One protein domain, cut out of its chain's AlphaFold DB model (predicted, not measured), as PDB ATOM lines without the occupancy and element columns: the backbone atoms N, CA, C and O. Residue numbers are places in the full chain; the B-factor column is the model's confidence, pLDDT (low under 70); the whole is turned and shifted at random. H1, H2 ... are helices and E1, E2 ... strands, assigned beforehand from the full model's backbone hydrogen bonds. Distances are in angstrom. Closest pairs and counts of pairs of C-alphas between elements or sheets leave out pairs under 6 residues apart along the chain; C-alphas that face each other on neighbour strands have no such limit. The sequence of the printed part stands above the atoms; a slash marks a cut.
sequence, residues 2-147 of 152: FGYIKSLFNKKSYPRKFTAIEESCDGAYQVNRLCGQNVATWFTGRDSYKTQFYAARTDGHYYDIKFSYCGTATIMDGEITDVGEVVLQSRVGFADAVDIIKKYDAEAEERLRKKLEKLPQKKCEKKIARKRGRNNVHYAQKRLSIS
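AT A GLANCE: This is residues 2 to 147 of the 152 residues of an uncharacterized protein of Proteobacteria bacterium (UniProt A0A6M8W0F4). A long, twisted antiparallel sheet has the long helix H3 and the short helix H2 packed on it, both running along its strands. From the far end of H3 the printed part folds back through H4 and then H5, which packs on H3 beside E1, while residues 2 to 9 of H1 stick out alone. The printed part has 146 residues, with five named helices and five named strands in the order H1 E1 E2 H2 E3 E4 E5 H3 H4 H5, a mixed class of helices and strands. The whole is only just loose, close to compact, with a radius of gyration of the C-alphas of 17.7 A, and is elongated, spanning 63 by 37 by 24 A.

IN THESE COORDINATES: In the sheet, E3 is residues 48 to 57, 28.4 A long, E4 residues 63 to 75, 37.7 A, and E5 residues 78 to 92, 40.5 A; the short strands are E1, residues 17 to 19, and E2, residues 23 to 26. H3, residues 94 to 115, is 31.3 A long and begins at C-alpha 94 (145.907, 169.748, 89.233). H2 is residues 28 to 35, H4 residues 121 to 131, 15.5 A, and H1 residues 2 to 13, 17.1 A, from C-alpha 2 at (125.559, 163.633, 78.646). H5, residues 137 to 147, is 15.4 A long and ends at C-alpha 147 (145.662, 161.931, 75.778).

HOW THE PARTS SIT: E3, E4 and E5 form a meander, each strand the antiparallel neighbour of the one before, through two hairpins; N 52 and O 68 are 2.9 A apart, N 73 and O 80 2.8 A. E1 and E2 lie on one side of E3, E4 on the other side. Both pair antiparallel with E3: N 55 and O 18 are 2.8 A apart, N 25 and O 49 2.8 A. H3 is on the sheet at a height of 9.1 A, along the strands at 13 degrees to E3 on the local plane; its closest C-alpha pair with E3 is Ile 101 and Tyr 54, 6.4 A. H2 is on the sheet at a height of 8.5 A, at 9 degrees to E3 on the local plane. H3 touches H4 with residues 109 to 113 alone, closest at the C-alphas of Arg 113 and Cys 124, 6.8 A, at a steep tilt of 46 degrees, opposite ways. H3 touches H5 with residues 98 to 105 alone, closest at the C-alphas of Lys 102 and Val 137, 6.5 A. H5 only grazes the sheet, with residues 137 to 141. H1 and H5 are close but not clearly touching, the C-alphas of Ser 13 and Leu 144 being 7.2 A apart. Every O i to N i+4 pair is within hydrogen-bond range in H2, H3 and H4, against 7 of 8 in H1 and 6 of 7 in H5.

THE WHOLE: The two C-alphas farthest apart, those of Phe 2 and Met 76, are 63.5 A apart. The printed part has no cut, and its one long link is H2 to E3, residues 36 to 47. The mean pLDDT of the printed part is 81.7, with residues 2 to 13, 37 to 38, 40 to 47 and 141 to 147 under 70.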
ATOM      1  N   PHE A   2     124.180 163.569  79.180       46.91
ATOM      2  CA  PHE A   2     125.559 163.633  78.646       46.91
ATOM      3  C   PHE A   2     126.664 164.043  79.649       46.91
ATOM      4  O   PHE A   2     127.828 163.691  79.458       46.91
ATOM      5  N   GLY A   3     126.329 164.743  80.740       41.88
ATOM      6  CA  GLY A   3     127.309 165.153  81.760       41.88
ATOM      7  C   GLY A   3     127.899 163.992  82.571       41.88
ATOM      8  O   GLY A   3     129.066 164.042  82.957       41.88
ATOM      9  N   TYR A   4     127.135 162.912  82.775       44.81
ATOM     10  CA  TYR A   4     127.563 161.771  83.594       44.81
ATOM     11  C   TYR A   4     128.663 160.954  82.897       44.81
ATOM     12  O   TYR A   4     129.683 160.638  83.511       44.81
ATOM     13  N   ILE A   5     128.510 160.727  81.587       47.94
ATOM     14  CA  ILE A   5     129.502 160.049  80.737       47.94
ATOM     15  C   ILE A   5     130.773 160.900  80.617       47.94
ATOM     16  O   ILE A   5     131.870 160.385  80.831       47.94
ATOM     17  N   LYS A   6     130.649 162.221  80.401       45.28
ATOM     18  CA  LYS A   6     131.802 163.140  80.441       45.28
ATOM     19  C   LYS A   6     132.537 163.070  81.782       45.28
ATOM     20  O   LYS A   6     133.759 162.988  81.782       45.28
ATOM     21  N   SER A   7     131.824 163.023  82.912       45.78
ATOM     22  CA  SER A   7     132.441 162.919  84.246       45.78
ATOM     23  C   SER A   7     133.174 161.588  84.474       45.78
ATOM     24  O   SER A   7     134.232 161.572  85.099       45.78
ATOM     25  N   LEU A   8     132.664 160.479  83.928       48.25
ATOM     26  CA  LEU A   8     133.285 159.153  84.025       48.25
ATOM     27  C   LEU A   8     134.587 159.064  83.220       48.25
ATOM     28  O   LEU A   8     135.558 158.472  83.697       48.25
ATOM     29  N   PHE A   9     134.640 159.692  82.042       49.59
ATOM     30  CA  PHE A   9     135.864 159.788  81.242       49.59
ATOM     31  C   PHE A   9     136.857 160.817  81.818       49.59
ATOM     32  O   PHE A   9     138.041 160.500  81.948       49.59
ATOM     33  N   ASN A  10     136.397 161.982  82.295       49.47
ATOM     34  CA  ASN A  10     137.268 162.985  82.929       49.47
ATOM     35  C   ASN A  10     137.835 162.528  84.283       49.47
ATOM     36  O   ASN A  10     138.925 162.924  84.670       49.47
ATOM     37  N   LYS A  11     137.149 161.650  85.023       50.91
ATOM     38  CA  LYS A  11     137.701 161.052  86.253       50.91
ATOM     39  C   LYS A  11     138.775 159.993  85.982       50.91
ATOM     40  O   LYS A  11     139.469 159.596  86.920       50.91
ATOM     41  N   LYS A  12     138.934 159.507  84.746       55.38
ATOM     42  CA  LYS A  12     139.992 158.550  84.368       55.38
ATOM     43  C   LYS A  12     141.173 159.200  83.643       55.38
ATOM     44  O   LYS A  12     142.245 158.605  83.656       55.38
ATOM     45  N   SER A  13     141.002 160.391  83.064       63.38
ATOM     46  CA  SER A  13     142.067 161.103  82.342       63.38
ATOM     47  C   SER A  13     143.173 161.612  83.273       63.38
ATOM     48  O   SER A  13     144.349 161.487  82.949       63.38
ATOM     49  N   TYR A  14     142.822 162.116  84.460       71.62
ATOM     50  CA  TYR A  14     143.806 162.651  85.407       71.62
ATOM     51  C   TYR A  14     144.555 161.555  86.192       71.62
ATOM     52  O   TYR A  14     143.916 160.621  86.694       71.62
ATOM     53  N   PRO A  15     145.886 161.667  86.367       81.81
ATOM     54  CA  PRO A  15     146.692 160.677  87.074       81.81
ATOM     55  C   PRO A  15     146.236 160.527  88.528       81.81
ATOM     56  O   PRO A  15     145.977 161.499  89.220       81.81
ATOM     57  N   ARG A  16     146.165 159.289  89.027       87.56
ATOM     58  CA  ARG A  16     145.831 159.042  90.443       87.56
ATOM     59  C   ARG A  16     146.958 159.446  91.391       87.56
ATOM     60  O   ARG A  16     146.694 159.818  92.526       87.56
ATOM     61  N   LYS A  17     148.203 159.335  90.929       90.81
ATOM     62  CA  LYS A  17     149.406 159.697  91.674       90.81
ATOM     63  C   LYS A  17     150.497 160.111  90.702       90.81
ATOM     64  O   LYS A  17     150.678 159.450  89.675       90.81
ATOM     65  N   PHE A  18     151.238 161.154  91.042       93.25
ATOM     66  CA  PHE A  18     152.496 161.479  90.382       93.25
ATOM     67  C   PHE A  18     153.542 161.905  91.404       93.25
ATOM     68  O   PHE A  18     153.209 162.439  92.457       93.25
ATOM     69  N   THR A  19     154.802 161.594  91.125       95.50
ATOM     70  CA  THR A  19     155.874 161.617  92.123       95.50
ATOM     71  C   THR A  19     157.059 162.456  91.660       95.50
ATOM     72  O   THR A  19     157.332 162.551  90.462       95.50
ATOM     73  N   ALA A  20     157.799 163.004  92.616       95.06
ATOM     74  CA  ALA A  20     159.169 163.448  92.407       95.06
ATOM     75  C   ALA A  20     160.121 162.234  92.383       95.06
ATOM     76  O   ALA A  20     159.710 161.080  92.595       95.06
ATOM     77  N   ILE A  21     161.398 162.474  92.095       94.06
ATOM     78  CA  ILE A  21     162.459 161.479  92.280       94.06
ATOM     79  C   ILE A  21     162.544 161.056  93.758       94.06
ATOM     80  O   ILE A  21     162.450 161.881  94.659       94.06
ATOM     81  N   GLU A  22     162.717 159.753  93.994       92.75
ATOM     82  CA  GLU A  22     163.008 159.219  95.328       92.75
ATOM     83  C   GLU A  22     164.457 159.526  95.736       92.75
ATOM     84  O   GLU A  22     165.423 159.190  95.028       92.75
ATOM     85  N   GLU A  23     164.601 160.105  96.920       90.44
ATOM     86  CA  GLU A  23     165.868 160.496  97.515       90.44
ATOM     87  C   GLU A  23     166.252 159.587  98.679       90.44
ATOM     88  O   GLU A  23     165.431 158.859  99.233       90.44
ATOM     89  N   SER A  24     167.539 159.620  99.025       88.00
ATOM     90  CA  SER A  24     168.026 159.069 100.284       88.00
ATOM     91  C   SER A  24     168.444 160.217 101.198       88.00
ATOM     92  O   SER A  24     169.264 161.058 100.801       88.00
ATOM     93  N   CYS A  25     167.866 160.244 102.391       84.56
ATOM     94  CA  CYS A  25     168.210 161.143 103.480       84.56
ATOM     95  C   CYS A  25     169.022 160.378 104.522       84.56
ATOM     96  O   CYS A  25     168.708 159.226 104.835       84.56
ATOM     97  N   ASP A  26     170.046 161.035 105.053       79.75
ATOM     98  CA  ASP A  26     170.916 160.450 106.066       79.75
ATOM     99  C   ASP A  26     170.398 160.898 107.441       79.75
ATOM    100  O   ASP A  26     170.530 162.064 107.824       79.75
ATOM    101  N   GLY A  27     169.753 159.971 108.148       77.81
ATOM    102  CA  GLY A  27     169.200 160.164 109.483       77.81
ATOM    103  C   GLY A  27     167.808 160.804 109.546       77.81
ATOM    104  O   GLY A  27     167.380 161.571 108.677       77.81
ATOM    105  N   ALA A  28     167.114 160.526 110.652       79.50
ATOM    106  CA  ALA A  28     165.766 161.017 110.940       79.50
ATOM    107  C   ALA A  28     165.674 162.557 111.002       79.50
ATOM    108  O   ALA A  28     164.649 163.122 110.634       79.50
ATOM    109  N   TYR A  29     166.750 163.268 111.371       82.19
ATOM    110  CA  TYR A  29     166.759 164.739 111.428       82.19
ATOM    111  C   TYR A  29     166.416 165.398 110.080       82.19
ATOM    112  O   TYR A  29     165.646 166.358 110.032       82.19
ATOM    113  N   GLN A  30     166.960 164.880 108.973       83.69
ATOM    114  CA  GLN A  30     166.671 165.423 107.642       83.69
ATOM    115  C   GLN A  30     165.207 165.195 107.256       83.69
ATOM    116  O   GLN A  30     164.593 166.069 106.652       83.69
ATOM    117  N   VAL A  31     164.649 164.045 107.641       84.06
ATOM    118  CA  VAL A  31     163.235 163.717 107.431       84.06
ATOM    119  C   VAL A  31     162.355 164.670 108.242       84.06
ATOM    120  O   VAL A  31     161.486 165.328 107.673       84.06
ATOM    121  N   ASN A  32     162.664 164.852 109.527       84.25
ATOM    122  CA  ASN A  32     161.938 165.734 110.444       84.25
ATOM    123  C   ASN A  32     161.943 167.193 109.971       84.25
ATOM    124  O   ASN A  32     160.927 167.876 110.062       84.25
ATOM    125  N   ARG A  33     163.049 167.672 109.385       84.75
ATOM    126  CA  ARG A  33     163.116 169.019 108.791       84.75
ATOM    127  C   ARG A  33     162.160 169.194 107.604       84.75
ATOM    128  O   ARG A  33     161.688 170.303 107.375       84.75
ATOM    129  N   LEU A  34     161.902 168.132 106.840       81.81
ATOM    130  CA  LEU A  34     161.051 168.183 105.649       81.81
ATOM    131  C   LEU A  34     159.560 168.057 105.973       81.81
ATOM    132  O   LEU A  34     158.746 168.610 105.237       81.81
ATOM    133  N   CYS A  35     159.193 167.343 107.041       76.88
ATOM    134  CA  CYS A  35     157.791 167.054 107.357       76.88
ATOM    135  C   CYS A  35     157.299 167.568 108.719       76.88
ATOM    136  O   CYS A  35     156.112 167.438 109.005       76.88
ATOM    137  N   GLY A  36     158.167 168.139 109.559       74.94
ATOM    138  CA  GLY A  36     157.806 168.657 110.886       74.94
ATOM    139  C   GLY A  36     157.412 167.587 111.913       74.94
ATOM    140  O   GLY A  36     156.969 167.926 113.007       74.94
ATOM    141  N   GLN A  37     157.549 166.306 111.572       67.81
ATOM    142  CA  GLN A  37     157.251 165.175 112.448       67.81
ATOM    143  C   GLN A  37     158.492 164.780 113.262       67.81
ATOM    144  O   GLN A  37     159.609 165.051 112.838       67.81
ATOM    145  N   ASN A  38     158.305 164.109 114.402       63.94
ATOM    146  CA  ASN A  38     159.385 163.447 115.140       63.94
ATOM    147  C   ASN A  38     159.481 161.979 114.700       63.94
ATOM    148  O   ASN A  38     158.992 161.090 115.394       63.94
ATOM    149  N   VAL A  39     160.079 161.718 113.534       70.25
ATOM    150  CA  VAL A  39     160.589 160.379 113.197       70.25
ATOM    151  C   VAL A  39     161.586 159.996 114.285       70.25
ATOM    152  O   VAL A  39     162.405 160.832 114.692       70.25
ATOM    153  N   ALA A  40     161.475 158.767 114.792       64.75
ATOM    154  CA  ALA A  40     162.292 158.306 115.903       64.75
ATOM    155  C   ALA A  40     163.772 158.410 115.516       64.75
ATOM    156  O   ALA A  40     164.232 157.796 114.555       64.75
ATOM    157  N   THR A  41     164.524 159.234 116.243       64.00
ATOM    158  CA  THR A  41     165.969 159.350 116.066       64.00
ATOM    159  C   THR A  41     166.625 158.154 116.734       64.00
ATOM    160  O   THR A  41     166.844 158.165 117.947       64.00
ATOM    161  N   TRP A  42     166.921 157.112 115.963       60.44
ATOM    162  CA  TRP A  42     167.702 155.993 116.469       60.44
ATOM    163  C   TRP A  42     169.174 156.413 116.568       60.44
ATOM    164  O   TRP A  42     169.732 157.087 115.702       60.44
ATOM    165  N   PHE A  43     169.814 156.063 117.682       55.72
ATOM    166  CA  PHE A  43     171.185 156.479 118.009       55.72
ATOM    167  C   PHE A  43     172.263 155.783 117.156       55.72
ATOM    168  O   PHE A  43     173.454 156.028 117.332       55.72
ATOM    169  N   THR A  44     171.868 154.906 116.232       57.94
ATOM    170  CA  THR A  44     172.756 154.018 115.472       57.94
ATOM    171  C   THR A  44     173.546 154.723 114.370       57.94
ATOM    172  O   THR A  44     174.501 154.147 113.849       57.94
ATOM    173  N   GLY A  45     173.195 155.964 114.008       56.16
ATOM    174  CA  GLY A  45     173.989 156.818 113.109       56.16
ATOM    175  C   GLY A  45     174.137 156.302 111.668       56.16
ATOM    176  O   GLY A  45     174.853 156.910 110.874       56.16
ATOM    177  N   ARG A  46     173.471 155.193 111.312       60.12
ATOM    178  CA  ARG A  46     173.497 154.552 109.984       60.12
ATOM    179  C   ARG A  46     172.129 154.504 109.306       60.12
ATOM    180  O   ARG A  46     171.964 153.803 108.311       60.12
ATOM    181  N   ASP A  47     171.155 155.242 109.820       69.88
ATOM    182  CA  ASP A  47     169.785 155.136 109.334       69.88
ATOM    183  C   ASP A  47     169.657 155.901 108.015       69.88
ATOM    184  O   ASP A  47     169.660 157.133 107.974       69.88
ATOM    185  N   SER A  48     169.572 155.168 106.906       81.75
ATOM    186  CA  SER A  48     169.245 155.755 105.609       81.75
ATOM    187  C   SER A  48     167.739 155.689 105.395       81.75
ATOM    188  O   SER A  48     167.164 154.599 105.367       81.75
ATOM    189  N   TYR A  49     167.110 156.840 105.183       87.25
ATOM    190  CA  TYR A  49     165.693 156.926 104.851       87.25
ATOM    191  C   TYR A  49     165.523 157.138 103.354       87.25
ATOM    192  O   TYR A  49     166.125 158.038 102.770       87.25
ATOM    193  N   LYS A  50     164.660 156.344 102.729       90.44
ATOM    194  CA  LYS A  50     164.111 156.647 101.409       90.44
ATOM    195  C   LYS A  50     162.977 157.638 101.575       90.44
ATOM    196  O   LYS A  50     162.059 157.387 102.351       90.44
ATOM    197  N   THR A  51     163.033 158.742 100.847       92.12
ATOM    198  CA  THR A  51     162.042 159.814 100.926       92.12
ATOM    199  C   THR A  51     161.517 160.168  99.542       92.12
ATOM    200  O   THR A  51     162.233 160.087  98.541       92.12
ATOM    201  N   GLN A  52     160.238 160.527  99.457       94.38
ATOM    202  CA  GLN A  52     159.623 160.906  98.190       94.38
ATOM    203  C   GLN A  52     158.448 161.859  98.397       94.38
ATOM    204  O   GLN A  52     157.513 161.566  99.143       94.38
ATOM    205  N   PHE A  53     158.462 162.964  97.652       95.56
ATOM    206  CA  PHE A  53     157.306 163.840  97.494       95.56
ATOM    207  C   PHE A  53     156.403 163.326  96.379       95.56
ATOM    208  O   PHE A  53     156.870 162.894  95.317       95.56
ATOM    209  N   TYR A  54     155.095 163.375  96.597       95.81
ATOM    210  CA  TYR A  54     154.127 162.970  95.594       95.81
ATOM    211  C   TYR A  54     152.785 163.670  95.765       95.81
ATOM    212  O   TYR A  54     152.402 164.051  96.861       95.81
ATOM    213  N   ALA A  55     152.051 163.803  94.669       95.25
ATOM    214  CA  ALA A  55     150.662 164.225  94.686       95.25
ATOM    215  C   ALA A  55     149.768 162.994  94.537       95.25
ATOM    216  O   ALA A  55     149.994 162.171  93.644       95.25
ATOM    217  N   ALA A  56     148.754 162.866  95.387       94.31
ATOM    218  CA  ALA A  56     147.728 161.833  95.301       94.31
ATOM    219  C   ALA A  56     146.368 162.474  95.061       94.31
ATOM    220  O   ALA A  56     145.984 163.410  95.751       94.31
ATOM    221  N   ARG A  57     145.642 161.974  94.067       90.81
ATOM    222  CA  ARG A  57     144.351 162.533  93.687       90.81
ATOM    223  C   ARG A  57     143.312 162.257  94.765       90.81
ATOM    224  O   ARG A  57     143.112 161.103  95.143       90.81
ATOM    225  N   THR A  58     142.605 163.300  95.164       88.81
ATOM    226  CA  THR A  58     141.447 163.244  96.052       88.81
ATOM    227  C   THR A  58     140.160 163.449  95.257       88.81
ATOM    228  O   THR A  58     140.160 163.565  94.025       88.81
ATOM    229  N   ASP A  59     139.030 163.498  95.954       80.25
ATOM    230  CA  ASP A  59     137.759 163.835  95.328       80.25
ATOM    231  C   ASP A  59     137.774 165.246  94.722       80.25
ATOM    232  O   ASP A  59     138.544 166.119  95.120       80.25
ATOM    233  N   GLY A  60     136.920 165.465  93.720       70.81
ATOM    234  CA  GLY A  60     136.677 166.799  93.162       70.81
ATOM    235  C   GLY A  60     137.769 167.372  92.250       70.81
ATOM    236  O   GLY A  60     137.822 168.582  92.105       70.81
ATOM    237  N   HIS A  61     138.599 166.537  91.607       75.94
ATOM    238  CA  HIS A  61     139.733 166.960  90.752       75.94
ATOM    239  C   HIS A  61     140.905 167.611  91.501       75.94
ATOM    240  O   HIS A  61     141.795 168.190  90.873       75.94
ATOM    241  N   TYR A  62     140.935 167.460  92.821       89.62
ATOM    242  CA  TYR A  62     142.015 167.954  93.657       89.62
ATOM    243  C   TYR A  62     143.060 166.877  93.958       89.62
ATOM    244  O   TYR A  62     142.876 165.691  93.658       89.62
ATOM    245  N   TYR A  63     144.174 167.313  94.532       93.81
ATOM    246  CA  TYR A  63     145.283 166.482  94.962       93.81
ATOM    247  C   TYR A  63     145.731 166.869  96.363       93.81
ATOM    248  O   TYR A  63     145.781 168.047  96.708       93.81
ATOM    249  N   ASP A  64     146.147 165.870  97.125       96.12
ATOM    250  CA  ASP A  64     146.927 166.071  98.334       96.12
ATOM    251  C   ASP A  64     148.408 165.931  97.990       96.12
ATOM    252  O   ASP A  64     148.829 164.942  97.377       96.12
ATOM    253  N   ILE A  65     149.198 166.921  98.390       96.19
ATOM    254  CA  ILE A  65     150.654 166.874  98.334       96.19
ATOM    255  C   ILE A  65     151.129 166.165  99.590       96.19
ATOM    256  O   ILE A  65     150.893 166.621 100.709       96.19
ATOM    257  N   LYS A  66     151.794 165.037  99.391       95.56
ATOM    258  CA  LYS A  66     152.251 164.148 100.444       95.56
ATOM    259  C   LYS A  66     153.759 163.956 100.382       95.56
ATOM    260  O   LYS A  66     154.375 163.997  99.315       95.56
ATOM    261  N   PHE A  67     154.327 163.680 101.542       93.81
ATOM    262  CA  PHE A  67     155.704 163.256 101.718       93.81
ATOM    263  C   PHE A  67     155.710 161.885 102.381       93.81
ATOM    264  O   PHE A  67     155.109 161.718 103.437       93.81
ATOM    265  N   SER A  68     156.356 160.902 101.759       93.00
ATOM    266  CA  SER A  68     156.554 159.571 102.341       93.00
ATOM    267  C   SER A  68     158.006 159.355 102.716       93.00
ATOM    268  O   SER A  68     158.895 159.741 101.951       93.00
ATOM    269  N   TYR A  69     158.227 158.659 103.824       90.75
ATOM    270  CA  TYR A  69     159.538 158.211 104.267       90.75
ATOM    271  C   TYR A  69     159.504 156.729 104.661       90.75
ATOM    272  O   TYR A  69     158.481 156.212 105.107       90.75
ATOM    273  N   CYS A  70     160.623 156.041 104.454       89.38
ATOM    274  CA  CYS A  70     160.827 154.645 104.827       89.38
ATOM    275  C   CYS A  70     162.301 154.429 105.178       89.38
ATOM    276  O   CYS A  70     163.169 154.630 104.325       89.38
ATOM    277  N   GLY A  71     162.585 154.047 106.416       85.56
ATOM    278  CA  GLY A  71     163.918 153.695 106.897       85.56
ATOM    279  C   GLY A  71     163.886 152.363 107.634       85.56
ATOM    280  O   GLY A  71     162.877 152.009 108.238       85.56
ATOM    281  N   THR A  72     164.991 151.626 107.588       82.00
ATOM    282  CA  THR A  72     165.166 150.393 108.360       82.00
ATOM    283  C   THR A  72     166.428 150.535 109.195       82.00
ATOM    284  O   THR A  72     167.481 150.883 108.661       82.00
ATOM    285  N   ALA A  73     166.309 150.283 110.494       76.56
ATOM    286  CA  ALA A  73     167.408 150.274 111.441       76.56
ATOM    287  C   ALA A  73     167.584 148.856 111.992       76.56
ATOM    288  O   ALA A  73     166.631 148.240 112.474       76.56
ATOM    289  N   THR A  74     168.808 148.339 111.926       76.00
ATOM    290  CA  THR A  74     169.174 147.074 112.570       76.00
ATOM    291  C   THR A  74     169.616 147.366 114.002       76.00
ATOM    292  O   THR A  74     170.585 148.095 114.220       76.00
ATOM    293  N   ILE A  75     168.907 146.798 114.972       77.00
ATOM    294  CA  ILE A  75     169.243 146.823 116.399       77.00
ATOM    295  C   ILE A  75     169.739 145.435 116.834       77.00
ATOM    296  O   ILE A  75     169.611 144.472 116.082       77.00
ATOM    297  N   MET A  76     170.326 145.323 118.031       75.88
ATOM    298  CA  MET A  76     170.931 144.064 118.510       75.88
ATOM    299  C   MET A  76     169.981 142.855 118.435       75.88
ATOM    300  O   MET A  76     170.436 141.765 118.106       75.88
ATOM    301  N   ASP A  77     168.677 143.070 118.641       77.00
ATOM    302  CA  ASP A  77     167.666 142.007 118.710       77.00
ATOM    303  C   ASP A  77     166.695 141.975 117.509       77.00
ATOM    304  O   ASP A  77     165.664 141.303 117.565       77.00
ATOM    305  N   GLY A  78     166.977 142.692 116.411       80.75
ATOM    306  CA  GLY A  78     166.121 142.650 115.217       80.75
ATOM    307  C   GLY A  78     166.207 143.859 114.286       80.75
ATOM    308  O   GLY A  78     167.082 144.714 114.400       80.75
ATOM    309  N   GLU A  79     165.271 143.936 113.341       82.06
ATOM    310  CA  GLU A  79     165.125 145.068 112.422       82.06
ATOM    311  C   GLU A  79     163.866 145.864 112.760       82.06
ATOM    312  O   GLU A  79     162.762 145.321 112.814       82.06
ATOM    313  N   ILE A  80     164.025 147.172 112.949       80.81
ATOM    314  CA  ILE A  80     162.913 148.108 113.082       80.81
ATOM    315  C   ILE A  80     162.771 148.848 111.760       80.81
ATOM    316  O   ILE A  80     163.724 149.433 111.251       80.81
ATOM    317  N   THR A  81     161.566 148.828 111.203       84.00
ATOM    318  CA  THR A  81     161.231 149.585 109.997       84.00
ATOM    319  C   THR A  81     160.308 150.735 110.372       84.00
ATOM    320  O   THR A  81     159.246 150.521 110.950       84.00
ATOM    321  N   ASP A  82     160.727 151.950 110.036       84.06
ATOM    322  CA  ASP A  82     159.996 153.185 110.273       84.06
ATOM    323  C   ASP A  82     159.473 153.717 108.940       84.06
ATOM    324  O   ASP A  82     160.239 154.086 108.043       84.06
ATOM    325  N   VAL A  83     158.153 153.695 108.789       88.19
ATOM    326  CA  VAL A  83     157.455 154.089 107.568       88.19
ATOM    327  C   VAL A  83     156.341 155.040 107.940       88.19
ATOM    328  O   VAL A  83     155.528 154.750 108.815       88.19
ATOM    329  N   GLY A  84     156.258 156.146 107.214       88.44
ATOM    330  CA  GLY A  84     155.174 157.092 107.392       88.44
ATOM    331  C   GLY A  84     154.915 157.931 106.158       88.44
ATOM    332  O   GLY A  84     155.709 158.000 105.213       88.44
ATOM    333  N   GLU A  85     153.758 158.576 106.183       92.06
ATOM    334  CA  GLU A  85     153.390 159.597 105.223       92.06
ATOM    335  C   GLU A  85     152.778 160.802 105.927       92.06
ATOM    336  O   GLU A  85     152.036 160.665 106.898       92.06
ATOM    337  N   VAL A  86     153.080 161.985 105.405       91.81
ATOM    338  CA  VAL A  86     152.574 163.257 105.915       91.81
ATOM    339  C   VAL A  86     151.902 164.001 104.777       91.81
ATOM    340  O   VAL A  86     152.453 164.107 103.678       91.81
ATOM    341  N   VAL A  87     150.705 164.521 105.037       93.62
ATOM    342  CA  VAL A  87     150.026 165.447 104.130       93.62
ATOM    343  C   VAL A  87     150.573 166.844 104.386       93.62
ATOM    344  O   VAL A  87     150.429 167.374 105.480       93.62
ATOM    345  N   LEU A  88     151.215 167.427 103.377       92.44
ATOM    346  CA  LEU A  88     151.796 168.767 103.451       92.44
ATOM    347  C   LEU A  88     150.796 169.837 103.015       92.44
ATOM    348  O   LEU A  88     150.763 170.925 103.580       92.44
ATOM    349  N   GLN A  89     149.995 169.534 101.993       94.19
ATOM    350  CA  GLN A  89     148.938 170.409 101.493       94.19
ATOM    351  C   GLN A  89     147.770 169.559 101.006       94.19
ATOM    352  O   GLN A  89     147.983 168.555 100.326       94.19
ATOM    353  N   SER A  90     146.547 169.977 101.320       94.56
ATOM    354  CA  SER A  90     145.331 169.290 100.884       94.56
ATOM    355  C   SER A  90     144.577 170.095  99.838       94.56
ATOM    356  O   SER A  90     144.645 171.323  99.815       94.56
ATOM    357  N   ARG A  91     143.785 169.400  99.018       93.00
ATOM    358  CA  ARG A  91     142.859 170.011  98.045       93.00
ATOM    359  C   ARG A  91     143.525 170.975  97.045       93.00
ATOM    360  O   ARG A  91     142.960 172.008  96.689       93.00
ATOM    361  N   VAL A  92     144.702 170.618  96.549       92.62
ATOM    362  CA  VAL A  92     145.459 171.391  95.559       92.62
ATOM    363  C   VAL A  92     144.931 171.121  94.148       92.62
ATOM    364  O   VAL A  92     144.647 169.974  93.790       92.62
ATOM    365  N   GLY A  93     144.778 172.166  93.330       90.12
ATOM    366  CA  GLY A  93     144.381 172.025  91.927       90.12
ATOM    367  C   GLY A  93     145.413 171.232  91.118       90.12
ATOM    368  O   GLY A  93     146.589 171.191  91.460       90.12
ATOM    369  N   PHE A  94     144.997 170.590  90.021       87.62
ATOM    370  CA  PHE A  94     145.907 169.748  89.233       87.62
ATOM    371  C   PHE A  94     147.157 170.498  88.729       87.62
ATOM    372  O   PHE A  94     148.257 169.959  88.828       87.62
ATOM    373  N   ALA A  95     146.992 171.716  88.199       87.50
ATOM    374  CA  ALA A  95     148.106 172.517  87.685       87.50
ATOM    375  C   ALA A  95     149.108 172.857  88.800       87.50
ATOM    376  O   ALA A  95     150.285 172.516  88.689       87.50
ATOM    377  N   ASP A  96     148.611 173.391  89.917       91.56
ATOM    378  CA  ASP A  96     149.430 173.731  91.083       91.56
ATOM    379  C   ASP A  96     150.138 172.501  91.654       91.56
ATOM    380  O   ASP A  96     151.328 172.539  91.959       91.56
ATOM    381  N   ALA A  97     149.434 171.368  91.744       92.00
ATOM    382  CA  ALA A  97     150.009 170.129  92.243       92.00
ATOM    383  C   ALA A  97     151.164 169.653  91.354       92.00
ATOM    384  O   ALA A  97     152.192 169.197  91.856       92.00
ATOM    385  N   VAL A  98     151.028 169.781  90.034       90.81
ATOM    386  CA  VAL A  98     152.103 169.461  89.093       90.81
ATOM    387  C   VAL A  98     153.298 170.385  89.282       90.81
ATOM    388  O   VAL A  98     154.424 169.890  89.338       90.81
ATOM    389  N   ASP A  99     153.078 171.688  89.417       92.31
ATOM    390  CA  ASP A  99     154.163 172.654  89.586       92.31
ATOM    391  C   ASP A  99     154.893 172.475  90.921       92.31
ATOM    392  O   ASP A  99     156.123 172.528  90.964       92.31
ATOM    393  N   ILE A 100     154.167 172.164  91.995       94.50
ATOM    394  CA  ILE A 100     154.752 171.831  93.298       94.50
ATOM    395  C   ILE A 100     155.631 170.580  93.191       94.50
ATOM    396  O   ILE A 100     156.802 170.613  93.569       94.50
ATOM    397  N   ILE A 101     155.116 169.480  92.629       95.12
ATOM    398  CA  ILE A 101     155.908 168.246  92.509       95.12
ATOM    399  C   ILE A 101     157.085 168.418  91.543       95.12
ATOM    400  O   ILE A 101     158.131 167.815  91.764       95.12
ATOM    401  N   LYS A 102     156.973 169.262  90.511       93.50
ATOM    402  CA  LYS A 102     158.108 169.615  89.644       93.50
ATOM    403  C   LYS A 102     159.220 170.335  90.389       93.50
ATOM    404  O   LYS A 102     160.382 170.033  90.136       93.50
ATOM    405  N   LYS A 103     158.881 171.269  91.280       94.62
ATOM    406  CA  LYS A 103     159.879 171.954  92.113       94.62
ATOM    407  C   LYS A 103     160.633 170.943  92.975       94.62
ATOM    408  O   LYS A 103     161.857 170.898  92.912       94.62
ATOM    409  N   TYR A 104     159.914 170.045  93.651       94.44
ATOM    410  CA  TYR A 104     160.545 168.967  94.416       94.44
ATOM    411  C   TYR A 104     161.366 168.003  93.542       94.44
ATOM    412  O   TYR A 104     162.437 167.569  93.959       94.44
ATOM    413  N   ASP A 105     160.915 167.681  92.322       94.19
ATOM    414  CA  ASP A 105     161.683 166.858  91.374       94.19
ATOM    415  C   ASP A 105     163.001 167.525  90.974       94.19
ATOM    416  O   ASP A 105     164.033 166.858  90.942       94.19
ATOM    417  N   ALA A 106     162.976 168.833  90.705       93.50
ATOM    418  CA  ALA A 106     164.155 169.605  90.328       93.50
ATOM    419  C   ALA A 106     165.171 169.692  91.477       93.50
ATOM    420  O   ALA A 106     166.359 169.452  91.262       93.50
ATOM    421  N   GLU A 107     164.710 169.953  92.701       92.94
ATOM    422  CA  GLU A 107     165.568 169.959  93.891       92.94
ATOM    423  C   GLU A 107     166.202 168.585  94.154       92.94
ATOM    424  O   GLU A 107     167.394 168.492  94.464       92.94
ATOM    425  N   ALA A 108     165.418 167.512  94.016       91.88
ATOM    426  CA  ALA A 108     165.900 166.142  94.167       91.88
ATOM    427  C   ALA A 108     166.909 165.770  93.070       91.88
ATOM    428  O   ALA A 108     167.925 165.120  93.332       91.88
ATOM    429  N   GLU A 109     166.660 166.200  91.831       93.19
ATOM    430  CA  GLU A 109     167.591 166.020  90.722       93.19
ATOM    431  C   GLU A 109     168.913 166.749  90.981       93.19
ATOM    432  O   GLU A 109     169.975 166.153  90.799       93.19
ATOM    433  N   GLU A 110     168.876 168.001  91.434       93.06
ATOM    434  CA  GLU A 110     170.079 168.779  91.737       93.06
ATOM    435  C   GLU A 110     170.911 168.113  92.842       93.06
ATOM    436  O   GLU A 110     172.124 167.930  92.696       93.06
ATOM    437  N   ARG A 111     170.260 167.666  93.922       90.31
ATOM    438  CA  ARG A 111     170.914 166.928  95.012       90.31
ATOM    439  C   ARG A 111     171.530 165.617  94.527       90.31
ATOM    440  O   ARG A 111     172.660 165.291  94.899       90.31
ATOM    441  N   LEU A 112     170.840 164.876  93.660       90.31
ATOM    442  CA  LEU A 112     171.387 163.660  93.053       90.31
ATOM    443  C   LEU A 112     172.557 163.944  92.114       90.31
ATOM    444  O   LEU A 112     173.527 163.189  92.133       90.31
ATOM    445  N   ARG A 113     172.500 165.018  91.322       91.50
ATOM    446  CA  ARG A 113     173.617 165.436  90.465       91.50
ATOM    447  C   ARG A 113     174.850 165.753  91.300       91.50
ATOM    448  O   ARG A 113     175.908 165.218  90.993       91.50
ATOM    449  N   LYS A 114     174.694 166.502  92.396       91.31
ATOM    450  CA  LYS A 114     175.770 166.773  93.365       91.31
ATOM    451  C   LYS A 114     176.358 165.476  93.944       91.31
ATOM    452  O   LYS A 114     177.566 165.279  93.925       91.31
ATOM    453  N   LYS A 115     175.516 164.519  94.363       88.25
ATOM    454  CA  LYS A 115     175.973 163.198  94.857       88.25
ATOM    455  C   LYS A 115     176.713 162.370  93.791       88.25
ATOM    456  O   LYS A 115     177.528 161.513  94.132       88.25
ATOM    457  N   LEU A 116     176.416 162.580  92.509       90.31
ATOM    458  CA  LEU A 116     176.960 161.817  91.381       90.31
ATOM    459  C   LEU A 116     177.999 162.594  90.560       90.31
ATOM    460  O   LEU A 116     178.396 162.105  89.506       90.31
ATOM    461  N   GLU A 117     178.462 163.752  91.032       89.94
ATOM    462  CA  GLU A 117     179.342 164.671  90.293       89.94
ATOM    463  C   GLU A 117     180.651 164.011  89.831       89.94
ATOM    464  O   GLU A 117     181.159 164.296  88.752       89.94
ATOM    465  N   LYS A 118     181.150 163.036  90.600       90.50
ATOM    466  CA  LYS A 118     182.357 162.260  90.265       90.50
ATOM    467  C   LYS A 118     182.173 161.295  89.086       90.50
ATOM    468  O   LYS A 118     183.141 160.686  88.634       90.50
ATOM    469  N   LEU A 119     180.943 161.069  88.625       89.75
ATOM    470  CA  LEU A 119     180.659 160.180  87.501       89.75
ATOM    471  C   LEU A 119     180.624 160.962  86.184       89.75
ATOM    472  O   LEU A 119     180.135 162.086  86.148       89.75
ATOM    473  N   PRO A 120     181.005 160.329  85.059       92.69
ATOM    474  CA  PRO A 120     180.774 160.896  83.736       92.69
ATOM    475  C   PRO A 120     179.304 161.287  83.545       92.69
ATOM    476  O   PRO A 120     178.410 160.507  83.895       92.69
ATOM    477  N   GLN A 121     179.056 162.438  82.916       91.19
ATOM    478  CA  GLN A 121     177.717 163.014  82.736       91.19
ATOM    479  C   GLN A 121     176.691 161.995  82.210       91.19
ATOM    480  O   GLN A 121     175.635 161.801  82.810       91.19
ATOM    481  N   LYS A 122     177.050 161.223  81.177       92.00
ATOM    482  CA  LYS A 122     176.190 160.173  80.600       92.00
ATOM    483  C   LYS A 122     175.766 159.098  81.615       92.00
ATOM    484  O   LYS A 122     174.662 158.561  81.541       92.00
ATOM    485  N   LYS A 123     176.636 158.749  82.573       91.69
ATOM    486  CA  LYS A 123     176.310 157.797  83.652       91.69
ATOM    487  C   LYS A 123     175.432 158.450  84.723       91.69
ATOM    488  O   LYS A 123     174.548 157.771  85.247       91.69
ATOM    489  N   CYS A 124     175.657 159.729  85.024       89.88
ATOM    490  CA  CYS A 124     174.832 160.512  85.942       89.88
ATOM    491  C   CYS A 124     173.382 160.598  85.437       89.88
ATOM    492  O   CYS A 124     172.465 160.127  86.112       89.88
ATOM    493  N   GLU A 125     173.184 161.044  84.196       90.19
ATOM    494  CA  GLU A 125     171.866 161.147  83.554       90.19
ATOM    495  C   GLU A 125     171.139 159.797  83.516       90.19
ATOM    496  O   GLU A 125     169.966 159.702  83.876       90.19
ATOM    497  N   LYS A 126     171.849 158.710  83.176       90.81
ATOM    498  CA  LYS A 126     171.278 157.354  83.181       90.81
ATOM    499  C   LYS A 126     170.822 156.916  84.577       90.81
ATOM    500  O   LYS A 126     169.810 156.226  84.694       90.81
ATOM    501  N   LYS A 127     171.553 157.276  85.639       89.88
ATOM    502  CA  LYS A 127     171.157 156.971  87.025       89.88
ATOM    503  C   LYS A 127     169.940 157.791  87.460       89.88
ATOM    504  O   LYS A 127     169.027 157.219  88.051       89.88
ATOM    505  N   ILE A 128     169.897 159.080  87.124       89.38
ATOM    506  CA  ILE A 128     168.752 159.958  87.410       89.38
ATOM    507  C   ILE A 128     167.501 159.445  86.689       89.38
ATOM    508  O   ILE A 128     166.466 159.234  87.316       89.38
ATOM    509  N   ALA A 129     167.612 159.128  85.396       87.81
ATOM    510  CA  ALA A 129     166.513 158.570  84.613       87.81
ATOM    511  C   ALA A 129     165.993 157.238  85.179       87.81
ATOM    512  O   ALA A 129     164.793 157.000  85.174       87.81
ATOM    513  N   ARG A 130     166.872 156.383  85.721       88.00
ATOM    514  CA  ARG A 130     166.461 155.135  86.393       88.00
ATOM    515  C   ARG A 130     165.690 155.376  87.689       88.00
ATOM    516  O   ARG A 130     164.806 154.590  88.007       88.00
ATOM    517  N   LYS A 131     166.018 156.436  88.431       88.56
ATOM    518  CA  LYS A 131     165.274 156.827  89.636       88.56
ATOM    519  C   LYS A 131     163.924 157.473  89.313       88.56
ATOM    520  O   LYS A 131     163.014 157.424  90.139       88.56
ATOM    521  N   ARG A 132     163.758 158.038  88.113       86.31
ATOM    522  CA  ARG A 132     162.457 158.493  87.609       86.31
ATOM    523  C   ARG A 132     161.576 157.280  87.301       86.31
ATOM    524  O   ARG A 132     161.623 156.699  86.222       86.31
ATOM    525  N   GLY A 133     160.764 156.881  88.277       82.31
ATOM    526  CA  GLY A 133     159.787 155.806  88.117       82.31
ATOM    527  C   GLY A 133     158.668 156.150  87.124       82.31
ATOM    528  O   GLY A 133     158.508 157.288  86.688       82.31
ATOM    529  N   ARG A 134     157.815 155.167  86.810       82.06
ATOM    530  CA  ARG A 134     156.712 155.290  85.829       82.06
ATOM    531  C   ARG A 134     155.723 156.433  86.112       82.06
ATOM    532  O   ARG A 134     155.066 156.903  85.178       82.06
ATOM    533  N   ASN A 135     155.599 156.819  87.381       84.81
ATOM    534  CA  ASN A 135     154.684 157.850  87.870       84.81
ATOM    535  C   ASN A 135     155.381 159.191  88.112       84.81
ATOM    536  O   ASN A 135     154.766 160.092  88.673       84.81
ATOM    537  N   ASN A 136     156.641 159.342  87.699       91.06
ATOM    538  CA  ASN A 136     157.326 160.616  87.834       91.06
ATOM    539  C   ASN A 136     156.546 161.730  87.112       91.06
ATOM    540  O   ASN A 136     155.974 161.503  86.039       91.06
ATOM    541  N   VAL A 137     156.529 162.925  87.702       87.44
ATOM    542  CA  VAL A 137     155.785 164.088  87.198       87.44
ATOM    543  C   VAL A 137     156.100 164.400  85.730       87.44
ATOM    544  O   VAL A 137     155.191 164.707  84.956       87.44
ATOM    545  N   HIS A 138     157.345 164.177  85.295       81.75
ATOM    546  CA  HIS A 138     157.763 164.351  83.906       81.75
ATOM    547  C   HIS A 138     157.004 163.424  82.934       81.75
ATOM    548  O   HIS A 138     156.696 163.808  81.801       81.75
ATOM    549  N   TYR A 139     156.693 162.193  83.344       79.31
ATOM    550  CA  TYR A 139     155.954 161.234  82.517       79.31
ATOM    551  C   TYR A 139     154.440 161.389  82.653       79.31
ATOM    552  O   TYR A 139     153.719 161.161  81.681       79.31
ATOM    553  N   ALA A 140     153.957 161.790  83.831       73.69
ATOM    554  CA  ALA A 140     152.540 162.045  84.067       73.69
ATOM    555  C   ALA A 140     152.012 163.162  83.151       73.69
ATOM    556  O   ALA A 140     150.967 162.989  82.525       73.69
ATOM    557  N   GLN A 141     152.775 164.248  82.981       67.25
ATOM    558  CA  GLN A 141     152.418 165.316  82.044       67.25
ATOM    559  C   GLN A 141     152.401 164.854  80.586       67.25
ATOM    560  O   GLN A 141     151.437 165.130  79.878       67.25
ATOM    561  N   LYS A 142     153.421 164.102  80.145       64.25
ATOM    562  CA  LYS A 142     153.477 163.581  78.767       64.25
ATOM    563  C   LYS A 142     152.263 162.720  78.424       64.25
ATOM    564  O   LYS A 142     151.759 162.780  77.311       64.25
ATOM    565  N   ARG A 143     151.769 161.912  79.370       63.62
ATOM    566  CA  ARG A 143     150.561 161.103  79.140       63.62
ATOM    567  C   ARG A 143     149.320 161.965  78.966       63.62
ATOM    568  O   ARG A 143     148.503 161.654  78.110       63.62
ATOM    569  N   LEU A 144     149.207 163.041  79.741       64.00
ATOM    570  CA  LEU A 144     148.079 163.962  79.654       64.00
ATOM    571  C   LEU A 144     148.078 164.752  78.347       64.00
ATOM    572  O   LEU A 144     147.029 164.832  77.713       64.00
ATOM    573  N   SER A 145     149.242 165.244  77.908       58.94
ATOM    574  CA  SER A 145     149.375 165.955  76.630       58.94
ATOM    575  C   SER A 145     149.087 165.050  75.429       58.94
ATOM    576  O   SER A 145     148.458 165.483  74.475       58.94
ATOM    577  N   ILE A 146     149.485 163.772  75.485       57.44
ATOM    578  CA  ILE A 146     149.178 162.789  74.430       57.44
ATOM    579  C   ILE A 146     147.690 162.398  74.450       57.44
ATOM    580  O   ILE A 146     147.094 162.186  73.400       57.44
ATOM    581  N   SER A 147     147.075 162.309  75.634       52.31
ATOM    582  CA  SER A 147     145.662 161.931  75.778       52.31
ATOM    583  C   SER A 147     144.667 163.049  75.460       52.31
ATOM    584  O   SER A 147     143.474 162.770  75.356       52.31
TER     585      SER A 147